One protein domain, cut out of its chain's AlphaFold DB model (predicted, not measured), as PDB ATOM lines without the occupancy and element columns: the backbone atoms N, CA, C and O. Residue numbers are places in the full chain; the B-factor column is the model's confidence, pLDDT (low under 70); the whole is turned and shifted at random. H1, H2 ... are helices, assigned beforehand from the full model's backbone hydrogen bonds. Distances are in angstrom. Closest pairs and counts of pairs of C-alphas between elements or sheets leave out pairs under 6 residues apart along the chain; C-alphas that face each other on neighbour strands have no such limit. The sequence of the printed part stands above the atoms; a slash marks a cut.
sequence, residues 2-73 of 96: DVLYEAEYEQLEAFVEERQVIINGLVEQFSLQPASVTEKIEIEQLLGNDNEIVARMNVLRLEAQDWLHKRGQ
ATOM      1  N   ASP A   2      68.007   7.898-114.208       62.84
ATOM      2  CA  ASP A   2      66.731   7.593-114.897       62.84
ATOM      3  C   ASP A   2      65.473   8.079-114.158       62.84
ATOM      4  O   ASP A   2      64.624   8.732-114.752       62.84
ATOM      5  N   VAL A   3      65.402   7.883-112.836       78.56
ATOM      6  CA  VAL A   3      64.215   8.257-112.037       78.56
ATOM      7  C   VAL A   3      63.892   9.759-112.093       78.56
ATOM      8  O   VAL A   3      62.731  10.137-112.013       78.56
ATOM      9  N   LEU A   4      64.895  10.632-112.257       83.25
ATOM     10  CA  LEU A   4      64.670  12.084-112.316       83.25
ATOM     11  C   LEU A   4      63.939  12.493-113.602       83.25
ATOM     12  O   LEU A   4      63.092  13.383-113.583       83.25
ATOM     13  N   TYR A   5      64.268  11.847-114.719       82.25
ATOM     14  CA  TYR A   5      63.680  12.156-116.021       82.25
ATOM     15  C   TYR A   5      62.305  11.511-116.217       82.25
ATOM     16  O   TYR A   5      61.517  12.004-117.019       82.25
ATOM     17  N   GLU A   6      61.997  10.469-115.446       86.69
ATOM     18  CA  GLU A   6      60.670   9.849-115.372       86.69
ATOM     19  C   GLU A   6      59.745  10.530-114.354       86.69
ATOM     20  O   GLU A   6      58.542  10.284-114.366       86.69
ATOM     21  N   ALA A   7      60.283  11.389-113.483       86.81
ATOM     22  CA  ALA A   7      59.494  12.070-112.467       86.81
ATOM     23  C   ALA A   7      58.520  13.081-113.091       86.81
ATOM     24  O   ALA A   7      58.908  13.927-113.913       86.81
ATOM     25  N   GLU A   8      57.269  13.007-112.646       90.25
ATOM     26  CA  GLU A   8      56.221  13.993-112.906       90.25
ATOM     27  C   GLU A   8      56.401  15.230-112.016       90.25
ATOM     28  O   GLU A   8      57.168  15.223-111.041       90.25
ATOM     29  N   TYR A   9      55.695  16.317-112.342       91.00
ATOM     30  CA  TYR A   9      55.881  17.587-111.637       91.00
ATOM     31  C   TYR A   9      55.536  17.489-110.145       91.00
ATOM     32  O   TYR A   9      56.267  18.060-109.340       91.00
ATOM     33  N   GLU A  10      54.507  16.726-109.757       92.62
ATOM     34  CA  GLU A  10      54.125  16.553-108.349       92.62
ATOM     35  C   GLU A  10      55.227  15.863-107.538       92.62
ATOM     36  O   GLU A  10      55.459  16.185-106.374       92.62
ATOM     37  N   GLN A  11      55.930  14.908-108.149       92.75
ATOM     38  CA  GLN A  11      57.001  14.165-107.483       92.75
ATOM     39  C   GLN A  11      58.233  15.048-107.276       92.75
ATOM     40  O   GLN A  11      58.874  14.991-106.228       92.75
ATOM     41  N   LEU A  12      58.551  15.877-108.272       91.81
ATOM     42  CA  LEU A  12      59.619  16.869-108.183       91.81
ATOM     43  C   LEU A  12      59.304  17.967-107.166       91.81
ATOM     44  O   LEU A  12      60.195  18.362-106.418       91.81
ATOM     45  N   GLU A  13      58.057  18.429-107.113       92.88
ATOM     46  CA  GLU A  13      57.596  19.404-106.121       92.88
ATOM     47  C   GLU A  13      57.748  18.850-104.701       92.88
ATOM     48  O   GLU A  13      58.475  19.437-103.899       92.88
ATOM     49  N   ALA A  14      57.182  17.670-104.429       94.56
ATOM     50  CA  ALA A  14      57.282  17.023-103.121       94.56
ATOM     51  C   ALA A  14      58.741  16.793-102.695       94.56
ATOM     52  O   ALA A  14      59.118  17.070-101.557       94.56
ATOM     53  N   PHE A  15      59.595  16.350-103.621       92.88
ATOM     54  CA  PHE A  15      61.019  16.166-103.350       92.88
ATOM     55  C   PHE A  15      61.713  17.473-102.935       92.88
ATOM     56  O   PHE A  15      62.495  17.487-101.980       92.88
ATOM     57  N   VAL A  16      61.452  18.581-103.637       92.06
ATOM     58  CA  VAL A  16      62.055  19.883-103.310       92.06
ATOM     59  C   VAL A  16      61.540  20.402-101.965       92.06
ATOM     60  O   VAL A  16      62.327  20.959-101.196       92.06
ATOM     61  N   GLU A  17      60.266  20.181-101.643       95.50
ATOM     62  CA  GLU A  17      59.693  20.530-100.339       95.50
ATOM     63  C   GLU A  17      60.345  19.743 -99.194       95.50
ATOM     64  O   GLU A  17      60.813  20.344 -98.223       95.50
ATOM     65  N   GLU A  18      60.460  18.417 -99.320       96.06
ATOM     66  CA  GLU A  18      61.139  17.571 -98.330       96.06
ATOM     67  C   GLU A  18      62.601  17.992 -98.143       96.06
ATOM     68  O   GLU A  18      63.090  18.143 -97.018       96.06
ATOM     69  N   ARG A  19      63.299  18.266 -99.250       93.81
ATOM     70  CA  ARG A  19      64.677  18.761 -99.228       93.81
ATOM     71  C   ARG A  19      64.794  20.095 -98.490       93.81
ATOM     72  O   ARG A  19      65.763  20.296 -97.757       93.81
ATOM     73  N   GLN A  20      63.828  21.000 -98.647       94.69
ATOM     74  CA  GLN A  20      63.844  22.296 -97.971       94.69
ATOM     75  C   GLN A  20      63.746  22.151 -96.448       94.69
ATOM     76  O   GLN A  20      64.426  22.880 -95.724       94.69
ATOM     77  N   VAL A  21      62.960  21.192 -95.950       97.50
ATOM     78  CA  VAL A  21      62.877  20.897 -94.508       97.50
ATOM     79  C   VAL A  21      64.246  20.499 -93.956       97.50
ATOM     80  O   VAL A  21      64.668  21.014 -92.920       97.50
ATOM     81  N   ILE A  22      64.975  19.639 -94.673       95.62
ATOM     82  CA  ILE A  22      66.321  19.200 -94.280       95.62
ATOM     83  C   ILE A  22      67.299  20.380 -94.283       95.62
ATOM     84  O   ILE A  22      68.045  20.564 -93.323       95.62
ATOM     85  N   ILE A  23      67.275  21.211 -95.330       94.75
ATOM     86  CA  ILE A  23      68.138  22.398 -95.430       94.75
ATOM     87  C   ILE A  23      67.890  23.356 -94.269       94.75
ATOM     88  O   ILE A  23      68.851  23.848 -93.683       94.75
ATOM     89  N   ASN A  24      66.630  23.601 -93.909       96.94
ATOM     90  CA  ASN A  24      66.300  24.469 -92.780       96.94
ATOM     91  C   ASN A  24      66.926  23.943 -91.481       96.94
ATOM     92  O   ASN A  24      67.573  24.705 -90.766       96.94
ATOM     93  N   GLY A  25      66.830  22.631 -91.233       96.25
ATOM     94  CA  GLY A  25      67.478  21.991 -90.087       96.25
ATOM     95  C   GLY A  25      69.006  22.125 -90.102       96.25
ATOM     96  O   GLY A  25      69.609  22.433 -89.076       96.25
ATOM     97  N   LEU A  26      69.640  21.971 -91.270       94.50
ATOM     98  CA  LEU A  26      71.087  22.169 -91.421       94.50
ATOM     99  C   LEU A  26      71.502  23.622 -91.165       94.50
ATOM    100  O   LEU A  26      72.518  23.864 -90.519       94.50
ATOM    101  N   VAL A  27      70.724  24.596 -91.640       95.12
ATOM    102  CA  VAL A  27      70.982  26.023 -91.395       95.12
ATOM    103  C   VAL A  27      70.890  26.336 -89.902       95.12
ATOM    104  O   VAL A  27      71.772  27.007 -89.366       95.12
ATOM    105  N   GLU A  28      69.870  25.821 -89.214       96.31
ATOM    106  CA  GLU A  28      69.735  25.964 -87.762       96.31
ATOM    107  C   GLU A  28      70.922  25.334 -87.026       96.31
ATOM    108  O   GLU A  28      71.547  25.989 -86.190       96.31
ATOM    109  N   GLN A  29      71.308  24.108 -87.383       95.38
ATOM    110  CA  GLN A  29      72.467  23.432 -86.801       95.38
ATOM    111  C   GLN A  29      73.762  24.229 -87.014       95.38
ATOM    112  O   GLN A  29      74.515  24.459 -86.064       95.38
ATOM    113  N   PHE A  30      74.013  24.698 -88.238       95.38
ATOM    114  CA  PHE A  30      75.240  25.423 -88.565       95.38
ATOM    115  C   PHE A  30      75.290  26.847 -88.013       95.38
ATOM    116  O   PHE A  30      76.372  27.430 -87.925       95.38
ATOM    117  N   SER A  31      74.150  27.390 -87.580       94.62
ATOM    118  CA  SER A  31      74.107  28.636 -86.812       94.62
ATOM    119  C   SER A  31      74.693  28.478 -85.402       94.62
ATOM    120  O   SER A  31      75.252  29.431 -84.860       94.62
ATOM    121  N   LEU A  32      74.606  27.272 -84.826       95.44
ATOM    122  CA  LEU A  32      75.121  26.950 -83.493       95.44
ATOM    123  C   LEU A  32      76.578  26.492 -83.546       95.44
ATOM    124  O   LEU A  32      77.381  26.854 -82.686       95.44
ATOM    125  N   GLN A  33      76.920  25.697 -84.558       95.12
ATOM    126  CA  GLN A  33      78.257  25.154 -84.741       95.12
ATOM    127  C   GLN A  33      78.633  25.164 -86.224       95.12
ATOM    128  O   GLN A  33      77.974  24.491 -87.009       95.12
ATOM    129  N   PRO A  34      79.720  25.844 -86.630       94.06
ATOM    130  CA  PRO A  34      80.140  25.849 -88.025       94.06
ATOM    131  C   PRO A  34      80.408  24.440 -88.563       94.06
ATOM    132  O   PRO A  34      81.033  23.623 -87.886       94.06
ATOM    133  N   ALA A  35      80.007  24.205 -89.814       94.06
ATOM    134  CA  ALA A  35      80.294  22.962 -90.521       94.06
ATOM    135  C   ALA A  35      81.803  22.669 -90.563       94.06
ATOM    136  O   ALA A  35      82.627  23.548 -90.861       94.06
ATOM    137  N   SER A  36      82.152  21.414 -90.312       96.50
ATOM    138  CA  SER A  36      83.490  20.868 -90.494       96.50
ATOM    139  C   SER A  36      83.895  20.857 -91.971       96.50
ATOM    140  O   SER A  36      83.078  21.001 -92.880       96.50
ATOM    141  N   VAL A  37      85.192  20.681 -92.227       96.44
ATOM    142  CA  VAL A  37      85.718  20.593 -93.599       96.44
ATOM    143  C   VAL A  37      85.102  19.409 -94.351       96.44
ATOM    144  O   VAL A  37      84.758  19.551 -95.519       96.44
ATOM    145  N   THR A  38      84.915  18.269 -93.681       96.25
ATOM    146  CA  THR A  38      84.315  17.073 -94.286       96.25
ATOM    147  C   THR A  38      82.855  17.304 -94.665       96.25
ATOM    148  O   THR A  38      82.488  17.044 -95.805       96.25
ATOM    149  N   GLU A  39      82.051  17.880 -93.765       95.06
ATOM    150  CA  GLU A  39      80.640  18.195 -94.047       95.06
ATOM    151  C   GLU A  39      80.502  19.174 -95.221       95.06
ATOM    152  O   GLU A  39      79.628  19.012 -96.066       95.06
ATOM    153  N   LYS A  40      81.395  20.168 -95.325       94.81
ATOM    154  CA  LYS A  40      81.402  21.099 -96.464       94.81
ATOM    155  C   LYS A  40      81.669  20.393 -97.789       94.81
ATOM    156  O   LYS A  40      80.966  20.661 -98.755       94.81
ATOM    157  N   ILE A  41      82.645  19.486 -97.825       95.88
ATOM    158  CA  ILE A  41      82.972  18.718 -99.034       95.88
ATOM    159  C   ILE A  41      81.783  17.847 -99.458       95.88
ATOM    160  O   ILE A  41      81.457  17.794-100.641       95.88
ATOM    161  N   GLU A  42      81.112  17.191 -98.510       94.06
ATOM    162  CA  GLU A  42      79.923  16.381 -98.807       94.06
ATOM    163  C   GLU A  42      78.773  17.237 -99.352       94.06
ATOM    164  O   GLU A  42      78.158  16.883-100.359       94.06
ATOM    165  N   ILE A  43      78.521  18.403 -98.748       93.12
ATOM    166  CA  ILE A  43      77.510  19.351 -99.233       93.12
ATOM    167  C   ILE A  43      77.849  19.828-100.650       93.12
ATOM    168  O   ILE A  43      76.972  19.843-101.511       93.12
ATOM    169  N   GLU A  44      79.104  20.179-100.931       93.06
ATOM    170  CA  GLU A  44      79.541  20.607-102.267       93.06
ATOM    171  C   GLU A  44      79.341  19.509-103.322       93.06
ATOM    172  O   GLU A  44      78.877  19.791-104.429       93.06
ATOM    173  N   GLN A  45      79.626  18.250-102.980       91.69
ATOM    174  CA  GLN A  45      79.374  17.112-103.871       91.69
ATOM    175  C   GLN A  45      77.882  16.922-104.155       91.69
ATOM    176  O   GLN A  45      77.505  16.656-105.297       91.69
ATOM    177  N   LEU A  46      77.026  17.086-103.143       89.81
ATOM    178  CA  LEU A  46      75.574  17.007-103.307       89.81
ATOM    179  C   LEU A  46      75.046  18.140-104.193       89.81
ATOM    180  O   LEU A  46      74.291  17.869-105.127       89.81
ATOM    181  N   LEU A  47      75.497  19.377-103.959       89.50
ATOM    182  CA  LEU A  47      75.125  20.554-104.752       89.50
ATOM    183  C   LEU A  47      75.518  20.422-106.228       89.50
ATOM    184  O   LEU A  47      74.842  20.977-107.091       89.50
ATOM    185  N   GLY A  48      76.561  19.647-106.544       86.81
ATOM    186  CA  GLY A  48      76.930  19.336-107.926       86.81
ATOM    187  C   GLY A  48      75.792  18.707-108.745       86.81
ATOM    188  O   GLY A  48      75.738  18.904-109.959       86.81
ATOM    189  N   ASN A  49      74.852  18.018-108.089       84.50
ATOM    190  CA  ASN A  49      73.715  17.360-108.735       84.50
ATOM    191  C   ASN A  49      72.466  18.254-108.854       84.50
ATOM    192  O   ASN A  49      71.551  17.913-109.605       84.50
ATOM    193  N   ASP A  50      72.410  19.399-108.163       87.50
ATOM    194  CA  ASP A  50      71.228  20.280-108.149       87.50
ATOM    195  C   ASP A  50      70.886  20.824-109.546       87.50
ATOM    196  O   ASP A  50      69.716  21.040-109.870       87.50
ATOM    197  N   ASN A  51      71.897  21.008-110.399       89.19
ATOM    198  CA  ASN A  51      71.708  21.518-111.758       89.19
ATOM    199  C   ASN A  51      70.791  20.618-112.602       89.19
ATOM    200  O   ASN A  51      70.001  21.130-113.395       89.19
ATOM    201  N   GLU A  52      70.850  19.299-112.409       90.00
ATOM    202  CA  GLU A  52      69.999  18.346-113.128       90.00
ATOM    203  C   GLU A  52      68.534  18.460-112.689       90.00
ATOM    204  O   GLU A  52      67.623  18.426-113.518       90.00
ATOM    205  N   ILE A  53      68.290  18.674-111.391       89.12
ATOM    206  CA  ILE A  53      66.940  18.884-110.849       89.12
ATOM    207  C   ILE A  53      66.337  20.160-111.450       89.12
ATOM    208  O   ILE A  53      65.224  20.142-111.978       89.12
ATOM    209  N   VAL A  54      67.102  21.258-111.456       91.38
ATOM    210  CA  VAL A  54      66.676  22.536-112.051       91.38
ATOM    211  C   VAL A  54      66.440  22.407-113.557       91.38
ATOM    212  O   VAL A  54      65.484  22.985-114.088       91.38
ATOM    213  N   ALA A  55      67.281  21.651-114.267       91.88
ATOM    214  CA  ALA A  55      67.100  21.391-115.690       91.88
ATOM    215  C   ALA A  55      65.777  20.660-115.953       91.88
ATOM    216  O   ALA A  55      64.981  21.112-116.782       91.88
ATOM    217  N   ARG A  56      65.483  19.597-115.195       92.38
ATOM    218  CA  ARG A  56      64.231  18.841-115.326       92.38
ATOM    219  C   ARG A  56      62.998  19.694-115.024       92.38
ATOM    220  O   ARG A  56      62.052  19.680-115.809       92.38
ATOM    221  N   MET A  57      63.019  20.491-113.954       91.19
ATOM    222  CA  MET A  57      61.921  21.419-113.640       91.19
ATOM    223  C   MET A  57      61.672  22.419-114.778       91.19
ATOM    224  O   MET A  57      60.525  22.734-115.101       91.19
ATOM    225  N   ASN A  58      62.732  22.907-115.427       93.69
ATOM    226  CA  ASN A  58      62.594  23.805-116.571       93.69
ATOM    227  C   ASN A  58      61.989  23.123-117.798       93.69
ATOM    228  O   ASN A  58      61.195  23.762-118.488       93.69
ATOM    229  N   VAL A  59      62.326  21.859-118.063       93.81
ATOM    230  CA  VAL A  59      61.696  21.074-119.138       93.81
ATOM    231  C   VAL A  59      60.186  20.997-118.915       93.81
ATOM    232  O   VAL A  59      59.428  21.427-119.782       93.81
ATOM    233  N   LEU A  60      59.753  20.585-117.719       91.69
ATOM    234  CA  LEU A  60      58.330  20.504-117.364       91.69
ATOM    235  C   LEU A  60      57.622  21.865-117.484       91.69
ATOM    236  O   LEU A  60      56.519  21.970-118.025       91.69
ATOM    237  N   ARG A  61      58.278  22.947-117.044       93.56
ATOM    238  CA  ARG A  61      57.755  24.316-117.179       93.56
ATOM    239  C   ARG A  61      57.542  24.709-118.644       93.56
ATOM    240  O   ARG A  61      56.534  25.338-118.969       93.56
ATOM    241  N   LEU A  62      58.495  24.388-119.520       93.69
ATOM    242  CA  LEU A  62      58.410  24.687-120.951       93.69
ATOM    243  C   LEU A  62      57.322  23.854-121.639       93.69
ATOM    244  O   LEU A  62      56.576  24.398-122.452       93.69
ATOM    245  N   GLU A  63      57.176  22.579-121.278       91.25
ATOM    246  CA  GLU A  63      56.106  21.704-121.776       91.25
ATOM    247  C   GLU A  63      54.718  22.242-121.405       91.25
ATOM    248  O   GLU A  63      53.841  22.368-122.265       91.25
ATOM    249  N   ALA A  64      54.529  22.658-120.149       90.62
ATOM    250  CA  ALA A  64      53.284  23.278-119.700       90.62
ATOM    251  C   ALA A  64      52.981  24.584-120.458       90.62
ATOM    252  O   ALA A  64      51.837  24.840-120.849       90.62
ATOM    253  N   GLN A  65      54.006  25.407-120.709       92.06
ATOM    254  CA  GLN A  65      53.872  26.644-121.481       92.06
ATOM    255  C   GLN A  65      53.453  26.373-122.934       92.06
ATOM    256  O   GLN A  65      52.550  27.042-123.447       92.06
ATOM    257  N   ASP A  66      54.074  25.393-123.590       92.56
ATOM    258  CA  ASP A  66      53.735  24.989-124.957       92.56
ATOM    259  C   ASP A  66      52.303  24.441-125.044       92.56
ATOM    260  O   ASP A  66      51.535  24.820-125.933       92.56
ATOM    261  N   TRP A  67      51.887  23.633-124.065       90.69
ATOM    262  CA  TRP A  67      50.521  23.118-123.995       90.69
ATOM    263  C   TRP A  67      49.479  24.238-123.876       90.69
ATOM    264  O   TRP A  67      48.484  24.258-124.610       90.69
ATOM    265  N   LEU A  68      49.724  25.225-123.009       89.00
ATOM    266  CA  LEU A  68      48.865  26.405-122.878       89.00
ATOM    267  C   LEU A  68      48.800  27.214-124.178       89.00
ATOM    268  O   LEU A  68      47.717  27.653-124.579       89.00
ATOM    269  N   HIS A  69      49.935  27.386-124.856       85.75
ATOM    270  CA  HIS A  69      50.007  28.112-126.120       85.75
ATOM    271  C   HIS A  69      49.198  27.416-127.224       85.75
ATOM    272  O   HIS A  69      48.344  28.048-127.855       85.75
ATOM    273  N   LYS A  70      49.382  26.101-127.398       85.50
ATOM    274  CA  LYS A  70      48.615  25.274-128.346       85.50
ATOM    275  C   LYS A  70      47.115  25.330-128.068       85.50
ATOM    276  O   LYS A  70      46.321  25.494-128.995       85.50
ATOM    277  N   ARG A  71      46.709  25.277-126.794       79.56
ATOM    278  CA  ARG A  71      45.297  25.409-126.397       79.56
ATOM    279  C   ARG A  71      44.723  26.779-126.759       79.56
ATOM    280  O   ARG A  71      43.589  26.866-127.230       79.56
ATOM    281  N   GLY A  72      45.498  27.843-126.557       76.69
ATOM    282  CA  GLY A  72      45.130  29.198-126.967       76.69
ATOM    283  C   GLY A  72      44.906  29.299-128.476       76.69
ATOM    284  O   GLY A  72      43.856  29.771-128.907       76.69
ATOM    285  N   GLN A  73      45.840  28.779-129.276       74.56
ATOM    286  CA  GLN A  73      45.715  28.763-130.737       74.56
ATOM    287  C   GLN A  73      44.492  27.968-131.212       74.56
ATOM    288  O   GLN A  73      43.743  28.459-132.055       74.56
TER     289      GLN A  73
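This is residues 2 to 73 of the 96 residues of an uncharacterized protein of Paenibacillus xylanexedens (UniProt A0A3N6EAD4). From its first residue, the printed part is a short helix, H1, then one long helix, H2, after which the chain folds back through H3 and then H4, making a loose, open frame with an empty middle. H2 makes one long side, H3 and the first part of H4 make the other, residues 33 to 36 close one end, and H1 with its link to H2 closes the other; residues 62 to 73 of H4 stick out past that end as an arm, which adds to the length. The printed part has 72 residues with four named helices, in the order H1, H2, H3, H4, and no named strand; the class is all helix. It is only just loose, close to extended, with a radius of gyration of the C-alphas of 16.8 A and spans of 56 by 21 by 17 A.

H1, residues 2 to 6, only just touches H4, residues 50 to 73, with 3 pairs of C-alphas within 8 A. Their closest C-alphas, those of Tyr 5 and Arg 56, are 6.7 A apart, and H4 touches H1 with residues 53 to 56 alone. H2, residues 9 to 32, is only just apart from H1, the closest C-alphas being 8.1 A apart. H2 and H4 only just touch, with 3 pairs of C-alphas within 8 A, through residues 9 to 12 of H2 and 57 to 60 of H4 alone. The closest C-alphas here are those of Tyr 9 and Leu 60, 6.9 A apart. H2 and H4 run opposite ways at a steep tilt of 37 degrees, only just past shallow. H3, residues 37 to 47, touches no helix: it is apart from H1 and H2, and H3 and H4 meet only through their link. Each O i to N i+4 pair is within hydrogen-bond range in H1, H3 and H4; in H2, 19 of 20 are.

H1, residues 2 to 6, begins at C-alpha 2 (66.731, 7.593, -114.897) and is 6.5 A from first to last C-alpha. H2, residues 9 to 32, is 35.4 A long and ends at C-alpha 32 (75.121, 26.950, -83.493). H3, residues 37 to 47, is 15.4 A long. H4, residues 50 to 73, is 35.1 A long and ends at C-alpha 73 (45.715, 28.763, -130.737).

The two C-alphas farthest apart, those of Gln 33 and Gln 73, are 56.5 A apart. The printed part has no cut, and its three links are tight. The mean pLDDT of the printed part is 91.1, and residue 2 alone is under 70.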